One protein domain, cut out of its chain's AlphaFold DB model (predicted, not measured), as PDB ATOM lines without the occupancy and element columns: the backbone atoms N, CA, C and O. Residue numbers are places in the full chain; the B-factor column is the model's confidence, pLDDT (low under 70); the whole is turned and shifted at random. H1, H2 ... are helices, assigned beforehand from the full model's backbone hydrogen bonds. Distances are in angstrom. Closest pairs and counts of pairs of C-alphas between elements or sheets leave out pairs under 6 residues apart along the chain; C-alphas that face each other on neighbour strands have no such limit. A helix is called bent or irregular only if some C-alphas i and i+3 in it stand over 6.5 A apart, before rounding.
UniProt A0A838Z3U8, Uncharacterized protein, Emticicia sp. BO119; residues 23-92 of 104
ATOM      1  N   LEU A  23      66.602  96.092  54.217       94.12
ATOM      2  CA  LEU A  23      66.829  94.938  55.091       94.12
ATOM      3  C   LEU A  23      65.569  94.081  55.294       94.12
ATOM      4  O   LEU A  23      65.662  92.860  55.454       94.12
ATOM      5  N   ILE A  24      64.379  94.691  55.313       94.69
ATOM      6  CA  ILE A  24      63.117  93.943  55.374       94.69
ATOM      7  C   ILE A  24      62.880  93.203  54.057       94.69
ATOM      8  O   ILE A  24      62.494  92.034  54.094       94.69
ATOM      9  N   VAL A  25      63.135  93.852  52.918       95.06
ATOM     10  CA  VAL A  25      63.026  93.230  51.591       95.06
ATOM     11  C   VAL A  25      63.976  92.036  51.477       95.06
ATOM     12  O   VAL A  25      63.523  90.940  51.159       95.06
ATOM     13  N   GLU A  26      65.249  92.186  51.857       93.38
ATOM     14  CA  GLU A  26      66.221  91.080  51.873       93.38
ATOM     15  C   GLU A  26      65.717  89.895  52.714       93.38
ATOM     16  O   GLU A  26      65.855  88.722  52.356       93.38
ATOM     17  N   LYS A  27      65.077  90.192  53.844       91.25
ATOM     18  CA  LYS A  27      64.545  89.168  54.737       91.25
ATOM     19  C   LYS A  27      63.289  88.485  54.201       91.25
ATOM     20  O   LYS A  27      63.089  87.299  54.478       91.25
ATOM     21  N   LEU A  28      62.460  89.214  53.458       93.81
ATOM     22  CA  LEU A  28      61.310  88.680  52.728       93.81
ATOM     23  C   LEU A  28      61.724  87.851  51.504       93.81
ATOM     24  O   LEU A  28      60.963  86.974  51.105       93.81
ATOM     25  N   ASP A  29      62.934  88.054  50.984       94.38
ATOM     26  CA  ASP A  29      63.526  87.230  49.923       94.38
ATOM     27  C   ASP A  29      64.231  85.966  50.459       94.38
ATOM     28  O   ASP A  29      64.560  85.044  49.705       94.38
ATOM     29  N   HIS A  30      64.464  85.867  51.773       93.00
ATOM     30  CA  HIS A  30      65.184  84.737  52.355       93.00
ATOM     31  C   HIS A  30      64.358  83.430  52.302       93.00
ATOM     32  O   HIS A  30      63.308  83.366  52.934       93.00
ATOM     33  N   PRO A  31      64.851  82.300  51.746       91.31
ATOM     34  CA  PRO A  31      64.045  81.085  51.506       91.31
ATOM     35  C   PRO A  31      63.341  80.465  52.726       91.31
ATOM     36  O   PRO A  31      62.398  79.685  52.594       91.31
ATOM     37  N   LEU A  32      63.814  80.752  53.944       91.62
ATOM     38  CA  LEU A  32      63.142  80.309  55.170       91.62
ATOM     39  C   LEU A  32      61.814  81.035  55.418       91.62
ATOM     40  O   LEU A  32      60.942  80.450  56.059       91.62
ATOM     41  N   ILE A  33      61.648  82.272  54.948       92.94
ATOM     42  CA  ILE A  33      60.461  83.098  55.201       92.94
ATOM     43  C   ILE A  33      59.190  82.488  54.596       92.94
ATOM     44  O   ILE A  33      58.121  82.590  55.189       92.94
ATOM     45  N   ASP A  34      59.326  81.756  53.487       93.19
ATOM     46  CA  ASP A  34      58.229  81.070  52.794       93.19
ATOM     47  C   ASP A  34      57.787  79.774  53.483       93.19
ATOM     48  O   ASP A  34      56.787  79.156  53.107       93.19
ATOM     49  N   ARG A  35      58.511  79.329  54.514       92.62
ATOM     50  CA  ARG A  35      58.089  78.168  55.297       92.62
ATOM     51  C   ARG A  35      56.860  78.523  56.121       92.62
ATOM     52  O   ARG A  35      56.801  79.567  56.761       92.62
ATOM     53  N   LYS A  36      55.926  77.576  56.221       91.62
ATOM     54  CA  LYS A  36      54.680  77.718  56.993       91.62
ATOM     55  C   LYS A  36      54.896  78.182  58.443       91.62
ATOM     56  O   LYS A  36      54.121  78.965  58.973       91.62
ATOM     57  N   GLU A  37      55.965  77.727  59.093       91.88
ATOM     58  CA  GLU A  37      56.328  78.143  60.457       91.88
ATOM     59  C   GLU A  37      56.709  79.628  60.595       91.88
ATOM     60  O   GLU A  37      56.672  80.161  61.706       91.88
ATOM     61  N   ASN A  38      57.047  80.285  59.481       93.44
ATOM     62  CA  ASN A  38      57.410  81.696  59.386       93.44
ATOM     63  C   ASN A  38      56.312  82.553  58.736       93.44
ATOM     64  O   ASN A  38      56.498  83.756  58.614       93.44
ATOM     65  N   GLU A  39      55.144  81.991  58.406       92.88
ATOM     66  CA  GLU A  39      54.029  82.715  57.770       92.88
ATOM     67  C   GLU A  39      53.621  83.973  58.559       92.88
ATOM     68  O   GLU A  39      53.410  85.040  57.993       92.88
ATOM     69  N   SER A  40      53.598  83.886  59.894       93.00
ATOM     70  CA  SER A  40      53.327  85.046  60.761       93.00
ATOM     71  C   SER A  40      54.420  86.111  60.726       93.00
ATOM     72  O   SER A  40      54.133  87.286  60.926       93.00
ATOM     73  N   VAL A  41      55.671  85.700  60.520       93.44
ATOM     74  CA  VAL A  41      56.816  86.608  60.413       93.44
ATOM     75  C   VAL A  41      56.794  87.303  59.060       93.44
ATOM     76  O   VAL A  41      56.927  88.521  59.018       93.44
ATOM     77  N   LYS A  42      56.546  86.542  57.987       94.88
ATOM     78  CA  LYS A  42      56.361  87.055  56.629       94.88
ATOM     79  C   LYS A  42      55.277  88.124  56.596       94.88
ATOM     80  O   LYS A  42      55.555  89.265  56.256       94.88
ATOM     81  N   PHE A  43      54.086  87.775  57.076       94.25
ATOM     82  CA  PHE A  43      52.954  88.693  57.113       94.25
ATOM     83  C   PHE A  43      53.227  89.935  57.973       94.25
ATOM     84  O   PHE A  43      52.831  91.040  57.618       94.25
ATOM     85  N   GLY A  44      53.938  89.771  59.095       95.06
ATOM     86  CA  GLY A  44      54.388  90.895  59.911       95.06
ATOM     87  C   GLY A  44      55.291  91.852  59.131       95.06
ATOM     88  O   GLY A  44      55.043  93.048  59.157       95.06
ATOM     89  N   PHE A  45      56.298  91.340  58.417       95.38
ATOM     90  CA  PHE A  45      57.233  92.158  57.636       95.38
ATOM     91  C   PHE A  45      56.609  92.807  56.400       95.38
ATOM     92  O   PHE A  45      56.905  93.966  56.132       95.38
ATOM     93  N   GLU A  46      55.706  92.120  55.700       95.62
ATOM     94  CA  GLU A  46      54.917  92.725  54.617       95.62
ATOM     95  C   GLU A  46      54.116  93.929  55.135       95.62
ATOM     96  O   GLU A  46      54.137  95.001  54.535       95.62
ATOM     97  N   PHE A  47      53.495  93.793  56.311       95.94
ATOM     98  CA  PHE A  47      52.798  94.902  56.962       95.94
ATOM     99  C   PHE A  47      53.747  96.042  57.358       95.94
ATOM    100  O   PHE A  47      53.345  97.203  57.338       95.94
ATOM    101  N   VAL A  48      55.007  95.744  57.704       95.81
ATOM    102  CA  VAL A  48      56.000  96.793  57.971       95.81
ATOM    103  C   VAL A  48      56.296  97.616  56.726       95.81
ATOM    104  O   VAL A  48      56.337  98.838  56.838       95.81
ATOM    105  N   LEU A  49      56.460  96.995  55.556       96.75
ATOM    106  CA  LEU A  49      56.676  97.750  54.319       96.75
ATOM    107  C   LEU A  49      55.525  98.737  54.071       96.75
ATOM    108  O   LEU A  49      55.765  99.898  53.755       96.75
ATOM    109  N   ASP A  50      54.283  98.324  54.338       96.81
ATOM    110  CA  ASP A  50      53.128  99.219  54.251       96.81
ATOM    111  C   ASP A  50      53.138 100.343  55.310       96.81
ATOM    112  O   ASP A  50      52.631 101.436  55.046       96.81
ATOM    113  N   ILE A  51      53.693 100.111  56.507       96.00
ATOM    114  CA  ILE A  51      53.897 101.169  57.513       96.00
ATOM    115  C   ILE A  51      54.933 102.181  57.008       96.00
ATOM    116  O   ILE A  51      54.675 103.383  57.069       96.00
ATOM    117  N   LEU A  52      56.085 101.708  56.518       94.44
ATOM    118  CA  LEU A  52      57.178 102.566  56.041       94.44
ATOM    119  C   LEU A  52      56.759 103.382  54.807       94.44
ATOM    120  O   LEU A  52      57.107 104.554  54.705       94.44
ATOM    121  N   ASP A  53      55.908 102.814  53.947       94.38
ATOM    122  CA  ASP A  53      55.282 103.500  52.809       94.38
ATOM    123  C   ASP A  53      54.155 104.477  53.216       94.38
ATOM    124  O   ASP A  53      53.530 105.113  52.362       94.38
ATOM    125  N   GLY A  54      53.816 104.568  54.507       93.44
ATOM    126  CA  GLY A  54      52.739 105.423  55.016       93.44
ATOM    127  C   GLY A  54      51.318 104.940  54.687       93.44
ATOM    128  O   GLY A  54      50.355 105.695  54.855       93.44
ATOM    129  N   LYS A  55      51.156 103.691  54.235       94.94
ATOM    130  CA  LYS A  55      49.857 103.068  53.912       94.94
ATOM    131  C   LYS A  55      49.137 102.529  55.150       94.94
ATOM    132  O   LYS A  55      47.911 102.425  55.130       94.94
ATOM    133  N   LYS A  56      49.879 102.186  56.210       96.25
ATOM    134  CA  LYS A  56      49.350 101.632  57.468       96.25
ATOM    135  C   LYS A  56      49.714 102.486  58.678       96.25
ATOM    136  O   LYS A  56      50.800 103.052  58.769       96.25
ATOM    137  N   LYS A  57      48.783 102.568  59.627       95.06
ATOM    138  CA  LYS A  57      48.894 103.310  60.890       95.06
ATOM    139  C   LYS A  57      48.938 102.356  62.079       95.06
ATOM    140  O   LYS A  57      48.583 101.186  61.981       95.06
ATOM    141  N   GLU A  58      49.312 102.879  63.245       93.94
ATOM    142  CA  GLU A  58      49.391 102.102  64.492       93.94
ATOM    143  C   GLU A  58      48.042 101.465  64.884       93.94
ATOM    144  O   GLU A  58      48.004 100.359  65.420       93.94
ATOM    145  N   SER A  59      46.919 102.107  64.539       94.19
ATOM    146  CA  SER A  59      45.565 101.548  64.703       94.19
ATOM    147  C   SER A  59      45.343 100.242  63.937       94.19
ATOM    148  O   SER A  59      44.574  99.376  64.372       94.19
ATOM    149  N   ASP A  60      46.032 100.084  62.812       96.25
ATOM    150  CA  ASP A  60      45.791  99.017  61.845       96.25
ATOM    151  C   ASP A  60      46.495  97.718  62.274       96.25
ATOM    152  O   ASP A  60      46.198  96.645  61.760       96.25
ATOM    153  N   ILE A  61      47.364  97.772  63.294       93.94
ATOM    154  CA  ILE A  61      47.985  96.589  63.921       93.94
ATOM    155  C   ILE A  61      46.918  95.594  64.401       93.94
ATOM    156  O   ILE A  61      47.149  94.384  64.432       93.94
ATOM    157  N   SER A  62      45.730  96.086  64.762       92.00
ATOM    158  CA  SER A  62      44.598  95.252  65.175       92.00
ATOM    159  C   SER A  62      44.100  94.290  64.081       92.00
ATOM    160  O   SER A  62      43.502  93.265  64.413       92.00
ATOM    161  N   GLU A  63      44.404  94.551  62.804       91.56
ATOM    162  CA  GLU A  63      44.094  93.670  61.668       91.56
ATOM    163  C   GLU A  63      44.955  92.392  61.662       91.56
ATOM    164  O   GLU A  63      44.557  91.353  61.122       91.56
ATOM    165  N   LEU A  64      46.136  92.439  62.288       93.12
ATOM    166  CA  LEU A  64      47.070  91.321  62.331       93.12
ATOM    167  C   LEU A  64      46.568  90.242  63.299       93.12
ATOM    168  O   LEU A  64      46.409  90.452  64.507       93.12
ATOM    169  N   LYS A  65      46.347  89.035  62.768       90.94
ATOM    170  CA  LYS A  65      45.733  87.920  63.511       90.94
ATOM    171  C   LYS A  65      46.659  87.290  64.547       90.94
ATOM    172  O   LYS A  65      46.179  86.736  65.536       90.94
ATOM    173  N   THR A  66      47.972  87.357  64.338       93.56
ATOM    174  CA  THR A  66      48.943  86.652  65.179       93.56
ATOM    175  C   THR A  66      49.681  87.611  66.101       93.56
ATOM    176  O   THR A  66      49.987  88.747  65.742       93.56
ATOM    177  N   ILE A  67      49.976  87.148  67.319       93.56
ATOM    178  CA  ILE A  67      50.725  87.933  68.312       93.56
ATOM    179  C   ILE A  67      52.101  88.314  67.759       93.56
ATOM    180  O   ILE A  67      52.554  89.432  67.967       93.56
ATOM    181  N   GLN A  68      52.739  87.404  67.022       92.06
ATOM    182  CA  GLN A  68      54.058  87.635  66.446       92.06
ATOM    183  C   GLN A  68      54.042  88.735  65.377       92.06
ATOM    184  O   GLN A  68      54.892  89.616  65.427       92.06
ATOM    185  N   ALA A  69      53.059  88.733  64.468       94.06
ATOM    186  CA  ALA A  69      52.918  89.799  63.478       94.06
ATOM    187  C   ALA A  69      52.645  91.151  64.156       94.06
ATOM    188  O   ALA A  69      53.301  92.141  63.839       94.06
ATOM    189  N   ARG A  70      51.747  91.181  65.155       95.31
ATOM    190  CA  ARG A  70      51.479  92.393  65.949       95.31
ATOM    191  C   ARG A  70      52.728  92.923  66.639       95.31
ATOM    192  O   ARG A  70      52.966  94.119  66.597       95.31
ATOM    193  N   ALA A  71      53.535  92.043  67.228       94.00
ATOM    194  CA  ALA A  71      54.778  92.433  67.881       94.00
ATOM    195  C   ALA A  71      55.773  93.065  66.894       94.00
ATOM    196  O   ALA A  71      56.339  94.107  67.205       94.00
ATOM    197  N   ILE A  72      55.942  92.489  65.697       94.50
ATOM    198  CA  ILE A  72      56.798  93.055  64.637       94.50
ATOM    199  C   ILE A  72      56.319  94.463  64.243       94.50
ATOM    200  O   ILE A  72      57.115  95.402  64.194       94.50
ATOM    201  N   ALA A  73      55.013  94.628  64.021       95.19
ATOM    202  CA  ALA A  73      54.437  95.920  63.660       95.19
ATOM    203  C   ALA A  73      54.577  96.956  64.792       95.19
ATOM    204  O   ALA A  73      54.975  98.088  64.537       95.19
ATOM    205  N   SER A  74      54.332  96.576  66.050       94.69
ATOM    206  CA  SER A  74      54.531  97.466  67.204       94.69
ATOM    207  C   SER A  74      55.987  97.916  67.346       94.69
ATOM    208  O   SER A  74      56.232  99.106  67.519       94.69
ATOM    209  N   LEU A  75      56.951  97.000  67.179       94.00
ATOM    210  CA  LEU A  75      58.379  97.339  67.200       94.00
ATOM    211  C   LEU A  75      58.751  98.330  66.090       94.00
ATOM    212  O   LEU A  75      59.605  99.184  66.295       94.00
ATOM    213  N   THR A  76      58.086  98.265  64.936       94.62
ATOM    214  CA  THR A  76      58.299  99.243  63.858       94.62
ATOM    215  C   THR A  76      57.928 100.650  64.317       94.62
ATOM    216  O   THR A  76      58.703 101.581  64.128       94.62
ATOM    217  N   PHE A  77      56.775 100.828  64.968       95.12
ATOM    218  CA  PHE A  77      56.388 102.144  65.484       95.12
ATOM    219  C   PHE A  77      57.304 102.617  66.610       95.12
ATOM    220  O   PHE A  77      57.609 103.806  66.671       95.12
ATOM    221  N   ASP A  78      57.774 101.714  67.471       93.94
ATOM    222  CA  ASP A  78      58.771 102.057  68.484       93.94
ATOM    223  C   ASP A  78      60.084 102.525  67.840       93.94
ATOM    224  O   ASP A  78      60.672 103.509  68.289       93.94
ATOM    225  N   TYR A  79      60.515 101.885  66.750       94.38
ATOM    226  CA  TYR A  79      61.677 102.308  65.969       94.38
ATOM    227  C   TYR A  79      61.458 103.690  65.340       94.38
ATOM    228  O   TYR A  79      62.272 104.584  65.551       94.38
ATOM    229  N   LEU A  80      60.322 103.917  64.672       93.88
ATOM    230  CA  LEU A  80      59.979 105.213  64.069       93.88
ATOM    231  C   LEU A  80      59.838 106.342  65.104       93.88
ATOM    232  O   LEU A  80      60.039 107.510  64.784       93.88
ATOM    233  N   LYS A  81      59.515 106.009  66.358       94.31
ATOM    234  CA  LYS A  81      59.489 106.951  67.487       94.31
ATOM    235  C   LYS A  81      60.875 107.177  68.109       94.31
ATOM    236  O   LYS A  81      60.976 107.982  69.028       94.31
ATOM    237  N   GLY A  82      61.918 106.474  67.656       92.12
ATOM    238  CA  GLY A  82      63.275 106.532  68.211       92.12
ATOM    239  C   GLY A  82      63.443 105.799  69.548       92.12
ATOM    240  O   GLY A  82      64.394 106.066  70.282       92.12
ATOM    241  N   LEU A  83      62.499 104.926  69.914       91.25
ATOM    242  CA  LEU A  83      62.484 104.210  71.198       91.25
ATOM    243  C   LEU A  83      63.369 102.961  71.185       91.25
ATOM    244  O   LEU A  83      63.856 102.539  72.233       91.25
ATOM    245  N   ILE A  84      63.579 102.370  70.008       91.12
ATOM    246  CA  ILE A  84      64.451 101.211  69.810       91.12
ATOM    247  C   ILE A  84      65.347 101.414  68.589       91.12
ATOM    248  O   ILE A  84      65.031 102.190  67.694       91.12
ATOM    249  N   SER A  85      66.468 100.692  68.540       88.12
ATOM    250  CA  SER A  85      67.355 100.688  67.376       88.12
ATOM    251  C   SER A  85      66.821  99.792  66.255       88.12
ATOM    252  O   SER A  85      66.145  98.792  66.511       88.12
ATOM    253  N   GLN A  86      67.228 100.089  65.019       88.56
ATOM    254  CA  GLN A  86      66.969  99.262  63.836       88.56
ATOM    255  C   GLN A  86      67.344  97.783  64.073       88.56
ATOM    256  O   GLN A  86      66.577  96.876  63.761       88.56
ATOM    257  N   LYS A  87      68.487  97.525  64.727       85.81
ATOM    258  CA  LYS A  87      68.958  96.163  65.043       85.81
ATOM    259  C   LYS A  87      67.976  95.370  65.911       85.81
ATOM    260  O   LYS A  87      67.776  94.181  65.673       85.81
ATOM    261  N   ASN A  88      67.358  96.020  66.899       80.88
ATOM    262  CA  ASN A  88      66.395  95.370  67.792       80.88
ATOM    263  C   ASN A  88      65.084  95.041  67.070       80.88
ATOM    264  O   ASN A  88      64.456  94.027  67.367       80.88
ATOM    265  N   PHE A  89      64.693  95.882  66.114       81.25
ATOM    266  CA  PHE A  89      63.516  95.680  65.280       81.25
ATOM    267  C   PHE A  89      63.724  94.553  64.241       81.25
ATOM    268  O   PHE A  89      62.910  93.633  64.145       81.25
ATOM    269  N   ILE A  90      64.843  94.561  63.507       84.44
ATOM    270  CA  ILE A  90      65.092  93.633  62.386       84.44
ATOM    271  C   ILE A  90      65.441  92.211  62.858       84.44
ATOM    272  O   ILE A  90      65.170  91.230  62.153       84.44
ATOM    273  N   GLY A  91      65.978  92.066  64.072       81.19
ATOM    274  CA  GLY A  91      66.530  90.821  64.623       81.19
ATOM    275  C   GLY A  91      65.553  89.663  64.884       81.19
ATOM    276  O   GLY A  91      65.945  88.678  65.507       81.19
ATOM    277  N   VAL A  92      64.294  89.729  64.437       82.81
ATOM    278  CA  VAL A  92      63.311  88.647  64.637       82.81
ATOM    279  C   VAL A  92      63.751  87.375  63.888       82.81
ATOM    280  O   VAL A  92      63.802  87.388  62.661       82.81
TER     281      VAL A  92
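What this domain is: This is residues 23 to 92 of the 104 residues of an uncharacterized protein of Emticicia sp. BO119 (UniProt A0A838Z3U8). Two longer helices, H2 and H4, lie side by side as the core; short H1 packs on H2, and short H3 and H5 pack on H4, with H3 on the far side from H1 and H5. The printed part has 70 residues, with five named helices, H1 to H5 in chain order, and no named strand: all helix. It is compact, with a radius of gyration of the C-alphas of 11.3 A, and spans 31 by 25 by 20 A.

How they stand to each other: Start at H1, residues 23 to 29, which touches residues 42 to 49 alone of H2, residues 36 to 52; their closest C-alphas, Leu 28 and Lys 42, are 6.5 A apart. This hairpin has a steep tilt of 41 degrees, opposite ways. H4, residues 67 to 80, touches H2 at a shallow tilt of 28 degrees, the same way; the closest C-alphas, Gly 44 and Ala 69, are 4.0 A apart. H3, residues 58 to 63, forms a hairpin with H4 at 13 degrees, a shallow tilt, opposite ways; the closest C-alphas, Ile 61 and Arg 70, are 5.8 A apart. H5, residues 86 to 90, touches H4, with the closest C-alphas, Leu 75 and Phe 89, 5.7 A apart. Every O i to N i+4 pair is within hydrogen-bond range in H1, H4 and H5, against 11 of 13 in H2 and 0 of 2 in H3, where 2 of 3 O i to N i+3 pairs are.

Where its parts are: Find C-alpha 23 at (66.829, 94.938, 55.091), where H1 begins. H2 runs 25.0 A and is irregular, with C-alphas 37 and 40 7.5 A apart; H4 runs 20.1 A. H5 ends at C-alpha 90, (65.092, 93.633, 62.386).

The domain as a whole: The farthest C-alphas, Lys 36 and Gly 82, are 32.1 A apart. The printed part has no cut and no long link, and no printed residue is under 70 in pLDDT.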